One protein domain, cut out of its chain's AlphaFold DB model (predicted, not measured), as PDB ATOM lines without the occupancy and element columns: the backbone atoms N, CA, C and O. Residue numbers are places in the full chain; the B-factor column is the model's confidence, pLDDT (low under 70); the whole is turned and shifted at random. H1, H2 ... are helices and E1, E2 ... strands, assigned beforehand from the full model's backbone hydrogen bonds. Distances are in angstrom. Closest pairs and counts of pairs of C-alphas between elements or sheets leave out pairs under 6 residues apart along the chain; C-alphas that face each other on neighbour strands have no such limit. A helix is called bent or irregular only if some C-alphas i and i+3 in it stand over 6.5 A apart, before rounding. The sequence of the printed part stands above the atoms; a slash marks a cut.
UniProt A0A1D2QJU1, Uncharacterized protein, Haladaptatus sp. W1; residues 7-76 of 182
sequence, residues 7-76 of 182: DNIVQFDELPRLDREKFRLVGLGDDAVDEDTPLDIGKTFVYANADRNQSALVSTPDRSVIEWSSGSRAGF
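Overview. This is residues 7 to 76 of the 182 residues of an uncharacterized protein of Haladaptatus sp. W1 (UniProt A0A1D2QJU1). The domain has little regular structure: a small three-stranded sheet on one side, helix H1 on the other, and short helix H2 at one end, with residues 26 to 48 looping from H1 to the far end and back to H2. Of 70 printed residues, 24 are in named elements, in the order E1 H1 H2 E2 E3, mixed helices and strands. The sheet, E1 E2 E3, is mixed. The whole is compact, radius of gyration of the C-alphas 11.6 A, spanning 35 by 27 by 19 A.

Along the chain. E1, residues 9 to 11, 6.6 A, begins at C-alpha (25.527, -43.657, 25.257). H1 is residues 17 to 25, 12.5 A. H2, residues 49 to 54, 10.2 A, is irregular: C-alphas 50 and 53 are 7.1 A apart. E2 is residues 65 to 67, 6.6 A. E3, residues 73 to 75, 7.0 A, ends at C-alpha (26.985, -47.584, 33.245).

Arrangement. E1 and E2 are parallel at 36 degrees, with N 10 and O 65 2.9 A apart, within hydrogen-bond range. With H1 and H2 between them they form a strand-helix-strand unit, two parallel neighbour strands joined through helices, its crossover right-handed. E2 and E3 form an antiparallel hairpin at 162 degrees, with N 66 and O 74 2.9 A apart, within hydrogen-bond range. H1 and H2 are close but not clearly touching, the closest C-alphas, Leu 18 and Gln 54, 6.9 A apart. Neither helix is on the sheet. In H1 every O i to N i+4 pair is within hydrogen-bond range; in H2 0 of 2 are, and 1 of 3 O i to N i+3 pairs.

Size, cuts and confidence. The farthest C-alphas, Asp 36 and Ala 50, are 35.0 A apart. The printed part has no cut. The link H1 to H2 is long, 23 residues. No printed residue is under 70 in pLDDT.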
ATOM      1  N   ASP A   7      23.674 -45.994  20.419       77.19
ATOM      2  CA  ASP A   7      22.329 -45.629  20.847       77.19
ATOM      3  C   ASP A   7      22.049 -45.851  22.345       77.19
ATOM      4  O   ASP A   7      20.925 -45.664  22.786       77.19
ATOM      5  N   ASN A   8      23.020 -46.249  23.163       89.44
ATOM      6  CA  ASN A   8      22.876 -46.376  24.618       89.44
ATOM      7  C   ASN A   8      23.815 -45.440  25.398       89.44
ATOM      8  O   ASN A   8      23.838 -45.467  26.631       89.44
ATOM      9  N   ILE A   9      24.580 -44.610  24.685       93.44
ATOM     10  CA  ILE A   9      25.527 -43.657  25.257       93.44
ATOM     11  C   ILE A   9      24.904 -42.258  25.242       93.44
ATOM     12  O   ILE A   9      24.255 -41.861  24.275       93.44
ATOM     13  N   VAL A  10      25.100 -41.521  26.329       94.56
ATOM     14  CA  VAL A  10      24.899 -40.071  26.401       94.56
ATOM     15  C   VAL A  10      26.233 -39.417  26.743       94.56
ATOM     16  O   VAL A  10      26.948 -39.898  27.629       94.56
ATOM     17  N   GLN A  11      26.582 -38.341  26.039       95.38
ATOM     18  CA  GLN A  11      27.788 -37.586  26.364       95.38
ATOM     19  C   GLN A  11      27.568 -36.801  27.660       95.38
ATOM     20  O   GLN A  11      26.482 -36.279  27.923       95.38
ATOM     21  N   PHE A  12      28.592 -36.717  28.505       95.38
ATOM     22  CA  PHE A  12      28.489 -36.037  29.795       95.38
ATOM     23  C   PHE A  12      28.077 -34.565  29.642       95.38
ATOM     24  O   PHE A  12      27.321 -34.034  30.460       95.38
ATOM     25  N   ASP A  13      28.544 -33.895  28.592       95.38
ATOM     26  CA  ASP A  13      28.225 -32.502  28.290       95.38
ATOM     27  C   ASP A  13      26.789 -32.298  27.774       95.38
ATOM     28  O   ASP A  13      26.232 -31.215  27.961       95.38
ATOM     29  N   GLU A  14      26.138 -33.330  27.240       95.38
ATOM     30  CA  GLU A  14      24.725 -33.311  26.834       95.38
ATOM     31  C   GLU A  14      23.763 -33.421  28.025       95.38
ATOM     32  O   GLU A  14      22.599 -33.020  27.930       95.38
ATOM     33  N   LEU A  15      24.234 -33.914  29.176       95.00
ATOM     34  CA  LEU A  15      23.401 -34.054  30.369       95.00
ATOM     35  C   LEU A  15      22.899 -32.692  30.879       95.00
ATOM     36  O   LEU A  15      23.658 -31.720  30.909       95.00
ATOM     37  N   PRO A  16      21.656 -32.594  31.384       95.38
ATOM     38  CA  PRO A  16      21.170 -31.399  32.063       95.38
ATOM     39  C   PRO A  16      22.135 -30.878  33.137       95.38
ATOM     40  O   PRO A  16      22.827 -31.637  33.818       95.38
ATOM     41  N   ARG A  17      22.151 -29.553  33.352       96.06
ATOM     42  CA  ARG A  17      23.051 -28.910  34.333       96.06
ATOM     43  C   ARG A  17      22.966 -29.551  35.720       96.06
ATOM     44  O   ARG A  17      23.996 -29.687  36.373       96.06
ATOM     45  N   LEU A  18      21.756 -29.904  36.156       94.62
ATOM     46  CA  LEU A  18      21.510 -30.567  37.434       94.62
ATOM     47  C   LEU A  18      22.288 -31.885  37.545       94.62
ATOM     48  O   LEU A  18      22.955 -32.110  38.553       94.62
ATOM     49  N   ASP A  19      22.221 -32.718  36.509       94.50
ATOM     50  CA  ASP A  19      22.863 -34.030  36.470       94.50
ATOM     51  C   ASP A  19      24.384 -33.867  36.504       94.50
ATOM     52  O   ASP A  19      25.044 -34.409  37.389       94.50
ATOM     53  N   ARG A  20      24.938 -33.010  35.635       95.94
ATOM     54  CA  ARG A  20      26.385 -32.721  35.621       95.94
ATOM     55  C   ARG A  20      26.893 -32.236  36.977       95.94
ATOM     56  O   ARG A  20      27.979 -32.614  37.402       95.94
ATOM     57  N   GLU A  21      26.107 -31.424  37.682       95.06
ATOM     58  CA  GLU A  21      26.480 -30.942  39.011       95.06
ATOM     59  C   GLU A  21      26.487 -32.061  40.062       95.06
ATOM     60  O   GLU A  21      27.392 -32.122  40.892       95.06
ATOM     61  N   LYS A  22      25.532 -32.998  40.003       92.94
ATOM     62  CA  LYS A  22      25.522 -34.177  40.884       92.94
ATOM     63  C   LYS A  22      26.770 -35.037  40.699       92.94
ATOM     64  O   LYS A  22      27.336 -35.482  41.694       92.94
ATOM     65  N   PHE A  23      27.223 -35.215  39.460       93.69
ATOM     66  CA  PHE A  23      28.468 -35.921  39.156       93.69
ATOM     67  C   PHE A  23      29.704 -35.180  39.683       93.69
ATOM     68  O   PHE A  23      30.548 -35.795  40.337       93.69
ATOM     69  N   ARG A  24      29.788 -33.852  39.510       93.88
ATOM     70  CA  ARG A  24      30.892 -33.049  40.075       93.88
ATOM     71  C   ARG A  24      31.013 -33.190  41.589       93.88
ATOM     72  O   ARG A  24      32.118 -33.348  42.098       93.88
ATOM     73  N   LEU A  25      29.889 -33.201  42.309       90.94
ATOM     74  CA  LEU A  25      29.875 -33.337  43.772       90.94
ATOM     75  C   LEU A  25      30.493 -34.649  44.278       90.94
ATOM     76  O   LEU A  25      30.934 -34.704  45.424       90.94
ATOM     77  N   VAL A  26      30.522 -35.695  43.449       90.38
ATOM     78  CA  VAL A  26      31.132 -36.991  43.787       90.38
ATOM     79  C   VAL A  26      32.486 -37.213  43.105       90.38
ATOM     80  O   VAL A  26      33.003 -38.330  43.143       90.38
ATOM     81  N   GLY A  27      33.067 -36.157  42.523       91.44
ATOM     82  CA  GLY A  27      34.371 -36.199  41.857       91.44
ATOM     83  C   GLY A  27      34.339 -36.817  40.462       91.44
ATOM     84  O   GLY A  27      35.350 -37.340  40.021       91.44
ATOM     85  N   LEU A  28      33.189 -36.792  39.786       93.56
ATOM     86  CA  LEU A  28      32.999 -37.343  38.440       93.56
ATOM     87  C   LEU A  28      32.639 -36.252  37.413       93.56
ATOM     88  O   LEU A  28      31.846 -36.471  36.496       93.56
ATOM     89  N   GLY A  29      33.163 -35.040  37.611       93.94
ATOM     90  CA  GLY A  29      33.062 -33.962  36.625       93.94
ATOM     91  C   GLY A  29      33.881 -34.256  35.369       93.94
ATOM     92  O   GLY A  29      34.819 -35.040  35.422       93.94
ATOM     93  N   ASP A  30      33.550 -33.599  34.256       93.38
ATOM     94  CA  ASP A  30      34.269 -33.768  32.982       93.38
ATOM     95  C   ASP A  30      35.765 -33.458  33.061       93.38
ATOM     96  O   ASP A  30      36.577 -34.111  32.425       93.38
ATOM     97  N   ASP A  31      36.133 -32.501  33.906       92.44
ATOM     98  CA  ASP A  31      37.509 -32.106  34.189       92.44
ATOM     99  C   ASP A  31      38.224 -33.023  35.194       92.44
ATOM    100  O   ASP A  31      39.433 -32.904  35.378       92.44
ATOM    101  N   ALA A  32      37.482 -33.906  35.864       92.00
ATOM    102  CA  ALA A  32      37.986 -34.780  36.918       92.00
ATOM    103  C   ALA A  32      38.104 -36.251  36.491       92.00
ATOM    104  O   ALA A  32      38.744 -37.018  37.204       92.00
ATOM    105  N   VAL A  33      37.474 -36.647  35.378       93.00
ATOM    106  CA  VAL A  33      37.480 -38.030  34.882       93.00
ATOM    107  C   VAL A  33      38.440 -38.168  33.706       93.00
ATOM    108  O   VAL A  33      38.203 -37.647  32.617       93.00
ATOM    109  N   ASP A  34      39.486 -38.955  33.909       92.56
ATOM    110  CA  ASP A  34      40.484 -39.340  32.910       92.56
ATOM    111  C   ASP A  34      40.513 -40.868  32.691       92.56
ATOM    112  O   ASP A  34      39.620 -41.595  33.144       92.56
ATOM    113  N   GLU A  35      41.513 -41.355  31.951       86.62
ATOM    114  CA  GLU A  35      41.713 -42.783  31.658       86.62
ATOM    115  C   GLU A  35      42.061 -43.613  32.911       86.62
ATOM    116  O   GLU A  35      41.772 -44.810  32.951       86.62
ATOM    117  N   ASP A  36      42.636 -42.984  33.942       89.31
ATOM    118  CA  ASP A  36      43.089 -43.634  35.180       89.31
ATOM    119  C   ASP A  36      42.029 -43.588  36.296       89.31
ATOM    120  O   ASP A  36      42.196 -44.182  37.368       89.31
ATOM    121  N   THR A  37      40.918 -42.887  36.067       88.56
ATOM    122  CA  THR A  37      39.854 -42.721  37.054       88.56
ATOM    123  C   THR A  37      39.139 -44.061  37.309       88.56
ATOM    124  O   THR A  37      38.552 -44.637  36.389       88.56
ATOM    125  N   PRO A  38      39.107 -44.572  38.559       84.88
ATOM    126  CA  PRO A  38      38.509 -45.870  38.873       84.88
ATOM    127  C   PRO A  38      36.975 -45.792  38.880       84.88
ATOM    128  O   PRO A  38      36.338 -45.537  39.907       84.88
ATOM    129  N   LEU A  39      36.372 -46.002  37.706       86.31
ATOM    130  CA  LEU A  39      34.917 -46.031  37.499       86.31
ATOM    131  C   LEU A  39      34.271 -47.382  37.868       86.31
ATOM    132  O   LEU A  39      33.049 -47.518  37.829       86.31
ATOM    133  N   ASP A  40      35.072 -48.379  38.242       82.81
ATOM    134  CA  ASP A  40      34.628 -49.691  38.727       82.81
ATOM    135  C   ASP A  40      34.072 -49.642  40.163       82.81
ATOM    136  O   ASP A  40      33.301 -50.516  40.571       82.81
ATOM    137  N   ILE A  41      34.393 -48.588  40.920       81.62
ATOM    138  CA  ILE A  41      33.815 -48.315  42.238       81.62
ATOM    139  C   ILE A  41      32.540 -47.482  42.074       81.62
ATOM    140  O   ILE A  41      32.577 -46.267  41.872       81.62
ATOM    141  N   GLY A  42      31.389 -48.137  42.236       82.06
ATOM    142  CA  GLY A  42      30.082 -47.488  42.146       82.06
ATOM    143  C   GLY A  42      29.925 -46.303  43.108       82.06
ATOM    144  O   GLY A  42      30.150 -46.418  44.316       82.06
ATOM    145  N   LYS A  43      29.488 -45.157  42.573       87.19
ATOM    146  CA  LYS A  43      29.056 -43.982  43.342       87.19
ATOM    147  C   LYS A  43      27.532 -43.906  43.334       87.19
ATOM    148  O   LYS A  43      26.905 -44.102  42.297       87.19
ATOM    149  N   THR A  44      26.943 -43.539  44.469       86.19
ATOM    150  CA  THR A  44      25.497 -43.314  44.587       86.19
ATOM    151  C   THR A  44      25.236 -41.878  45.009       86.19
ATOM    152  O   THR A  44      25.828 -41.391  45.971       86.19
ATOM    153  N   PHE A  45      24.306 -41.212  44.333       86.00
ATOM    154  CA  PHE A  45      23.792 -39.904  44.731       86.00
ATOM    155  C   PHE A  45      22.276 -39.850  44.538       86.00
ATOM    156  O   PHE A  45      21.678 -40.679  43.855       86.00
ATOM    157  N   VAL A  46      21.639 -38.886  45.203       85.25
ATOM    158  CA  VAL A  46      20.178 -38.808  45.322       85.25
ATOM    159  C   VAL A  46      19.646 -37.561  44.623       85.25
ATOM    160  O   VAL A  46      20.200 -36.463  44.764       85.25
ATOM    161  N   TYR A  47      18.528 -37.733  43.919       85.56
ATOM    162  CA  TYR A  47      17.718 -36.655  43.359       85.56
ATOM    163  C   TYR A  47      16.545 -36.347  44.285       85.56
ATOM    164  O   TYR A  47      15.831 -37.255  44.717       85.56
ATOM    165  N   ALA A  48      16.331 -35.065  44.588       83.50
ATOM    166  CA  ALA A  48      15.130 -34.657  45.299       83.50
ATOM    167  C   ALA A  48      13.906 -34.834  44.390       83.50
ATOM    168  O   ALA A  48      14.002 -34.726  43.168       83.50
ATOM    169  N   ASN A  49      12.730 -35.069  44.978       81.00
ATOM    170  CA  ASN A  49      11.507 -35.284  44.198       81.00
ATOM    171  C   ASN A  49      11.159 -34.094  43.287       81.00
ATOM    172  O   ASN A  49      10.711 -34.316  42.170       81.00
ATOM    173  N   ALA A  50      11.405 -32.859  43.739       82.75
ATOM    174  CA  ALA A  50      11.162 -31.644  42.955       82.75
ATOM    175  C   ALA A  50      12.117 -31.480  41.756       82.75
ATOM    176  O   ALA A  50      11.799 -30.760  40.812       82.75
ATOM    177  N   ASP A  51      13.264 -32.160  41.788       87.25
ATOM    178  CA  ASP A  51      14.322 -32.022  40.789       87.25
ATOM    179  C   ASP A  51      14.226 -33.089  39.687       87.25
ATOM    180  O   ASP A  51      14.901 -32.979  38.665       87.25
ATOM    181  N   ARG A  52      13.384 -34.122  39.861       85.50
ATOM    182  CA  ARG A  52      13.298 -35.268  38.933       85.50
ATOM    183  C   ARG A  52      12.992 -34.844  37.498       85.50
ATOM    184  O   ARG A  52      13.560 -35.389  36.567       85.50
ATOM    185  N   ASN A  53      12.135 -33.844  37.331       87.06
ATOM    186  CA  ASN A  53      11.676 -33.337  36.037       87.06
ATOM    187  C   ASN A  53      12.766 -32.544  35.289       87.06
ATOM    188  O   ASN A  53      12.570 -32.189  34.133       87.06
ATOM    189  N   GLN A  54      13.872 -32.210  35.959       90.31
ATOM    190  CA  GLN A  54      15.008 -31.480  35.390       90.31
ATOM    191  C   GLN A  54      16.191 -32.402  35.054       90.31
ATOM    192  O   GLN A  54      17.229 -31.917  34.608       90.31
ATOM    193  N   SER A  55      16.052 -33.706  35.306       90.56
ATOM    194  CA  SER A  55      17.082 -34.718  35.095       90.56
ATOM    195  C   SER A  55      16.743 -35.585  33.889       90.56
ATOM    196  O   SER A  55      15.583 -35.948  33.696       90.56
ATOM    197  N   ALA A  56      17.758 -35.956  33.110       90.38
ATOM    198  CA  ALA A  56      17.646 -36.968  32.058       90.38
ATOM    199  C   ALA A  56      17.886 -38.394  32.594       90.38
ATOM    200  O   ALA A  56      17.667 -39.375  31.887       90.38
ATOM    201  N   LEU A  57      18.352 -38.517  33.843       88.81
ATOM    202  CA  LEU A  57      18.829 -39.772  34.426       88.81
ATOM    203  C   LEU A  57      17.823 -40.445  35.358       88.81
ATOM    204  O   LEU A  57      17.979 -41.630  35.641       88.81
ATOM    205  N   VAL A  58      16.827 -39.721  35.877       83.69
ATOM    206  CA  VAL A  58      15.814 -40.276  36.790       83.69
ATOM    207  C   VAL A  58      14.410 -40.278  36.184       83.69
ATOM    208  O   VAL A  58      14.069 -39.440  35.359       83.69
ATOM    209  N   SER A  59      13.569 -41.204  36.661       73.62
ATOM    210  CA  SER A  59      12.246 -41.612  36.135       73.62
ATOM    211  C   SER A  59      12.326 -42.778  35.147       73.62
ATOM    212  O   SER A  59      11.994 -43.899  35.522       73.62
ATOM    213  N   THR A  60      12.790 -42.568  33.918       79.50
ATOM    214  CA  THR A  60      13.087 -43.637  32.944       79.50
ATOM    215  C   THR A  60      14.072 -43.060  31.926       79.50
ATOM    216  O   THR A  60      13.669 -42.165  31.189       79.50
ATOM    217  N   PRO A  61      15.350 -43.476  31.924       82.75
ATOM    218  CA  PRO A  61      16.358 -42.882  31.061       82.75
ATOM    219  C   PRO A  61      16.366 -43.575  29.692       82.75
ATOM    220  O   PRO A  61      16.241 -44.797  29.611       82.75
ATOM    221  N   ASP A  62      16.570 -42.804  28.623       82.81
ATOM    222  CA  ASP A  62      16.642 -43.323  27.244       82.81
ATOM    223  C   ASP A  62      18.004 -43.963  26.906       82.81
ATOM    224  O   ASP A  62      18.166 -44.605  25.865       82.81
ATOM    225  N   ARG A  63      18.998 -43.748  27.774       88.06
ATOM    226  CA  ARG A  63      20.401 -44.174  27.659       88.06
ATOM    227  C   ARG A  63      20.882 -44.625  29.034       88.06
ATOM    228  O   ARG A  63      20.488 -44.029  30.030       88.06
ATOM    229  N   SER A  64      21.732 -45.645  29.114       90.75
ATOM    230  CA  SER A  64      22.208 -46.198  30.394       90.75
ATOM    231  C   SER A  64      23.723 -46.111  30.593       90.75
ATOM    232  O   SER A  64      24.241 -46.664  31.567       90.75
ATOM    233  N   VAL A  65      24.445 -45.471  29.669       93.94
ATOM    234  CA  VAL A  65      25.902 -45.291  29.716       93.94
ATOM    235  C   VAL A  65      26.235 -43.818  29.534       93.94
ATOM    236  O   VAL A  65      25.720 -43.179  28.622       93.94
ATOM    237  N   ILE A  66      27.107 -43.297  30.389       94.69
ATOM    238  CA  ILE A  66      27.672 -41.951  30.265       94.69
ATOM    239  C   ILE A  66      29.083 -42.080  29.699       94.69
ATOM    240  O   ILE A  66      29.839 -42.949  30.143       94.69
ATOM    241  N   GLU A  67      29.421 -41.226  28.738       95.50
ATOM    242  CA  GLU A  67      30.777 -41.044  28.219       95.50
ATOM    243  C   GLU A  67      31.285 -39.642  28.569       95.50
ATOM    244  O   GLU A  67      30.582 -38.654  28.363       95.50
ATOM    245  N   TRP A  68      32.484 -39.563  29.140       96.44
ATOM    246  CA  TRP A  68      33.179 -38.303  29.420       96.44
ATOM    247  C   TRP A  68      34.060 -37.898  28.239       96.44
ATOM    248  O   TRP A  68      34.402 -38.736  27.405       96.44
ATOM    249  N   SER A  69      34.488 -36.633  28.182       94.94
ATOM    250  CA  SER A  69      35.332 -36.131  27.082       94.94
ATOM    251  C   SER A  69      36.694 -36.831  26.961       94.94
ATOM    252  O   SER A  69      37.284 -36.852  25.881       94.94
ATOM    253  N   SER A  70      37.163 -37.470  28.037       94.12
ATOM    254  CA  SER A  70      38.330 -38.359  28.045       94.12
ATOM    255  C   SER A  70      38.114 -39.688  27.308       94.12
ATOM    256  O   SER A  70      39.069 -40.428  27.090       94.12
ATOM    257  N   GLY A  71      36.878 -40.018  26.922       92.88
ATOM    258  CA  GLY A  71      36.496 -41.313  26.351       92.88
ATOM    259  C   GLY A  71      36.199 -42.389  27.402       92.88
ATOM    260  O   GLY A  71      35.777 -43.495  27.054       92.88
ATOM    261  N   SER A  72      36.379 -42.079  28.689       94.56
ATOM    262  CA  SER A  72      35.982 -42.948  29.795       94.56
ATOM    263  C   SER A  72      34.464 -43.135  29.820       94.56
ATOM    264  O   SER A  72      33.704 -42.220  29.499       94.56
ATOM    265  N   ARG A  73      33.999 -44.335  30.195       94.19
ATOM    266  CA  ARG A  73      32.575 -44.705  30.174       94.19
ATOM    267  C   ARG A  73      32.147 -45.413  31.449       94.19
ATOM    268  O   ARG A  73      32.852 -46.298  31.932       94.19
ATOM    269  N   ALA A  74      30.945 -45.106  31.929       93.06
ATOM    270  CA  ALA A  74      30.333 -45.803  33.056       93.06
ATOM    271  C   ALA A  74      28.846 -46.061  32.813       93.06
ATOM    272  O   ALA A  74      28.106 -45.191  32.354       93.06
ATOM    273  N   GLY A  75      28.405 -47.269  33.161       92.19
ATOM    274  CA  GLY A  75      26.985 -47.584  33.245       92.19
ATOM    275  C   GLY A  75      26.383 -47.028  34.532       92.19
ATOM    276  O   GLY A  75      27.034 -47.028  35.576       92.19
ATOM    277  N   PHE A  76      25.127 -46.601  34.477       90.38
ATOM    278  CA  PHE A  76      24.368 -46.229  35.668       90.38
ATOM    279  C   PHE A  76      23.055 -47.006  35.736       90.38
ATOM    280  O   PHE A  76      22.538 -47.502  34.736       90.38
TER     281      PHE A  76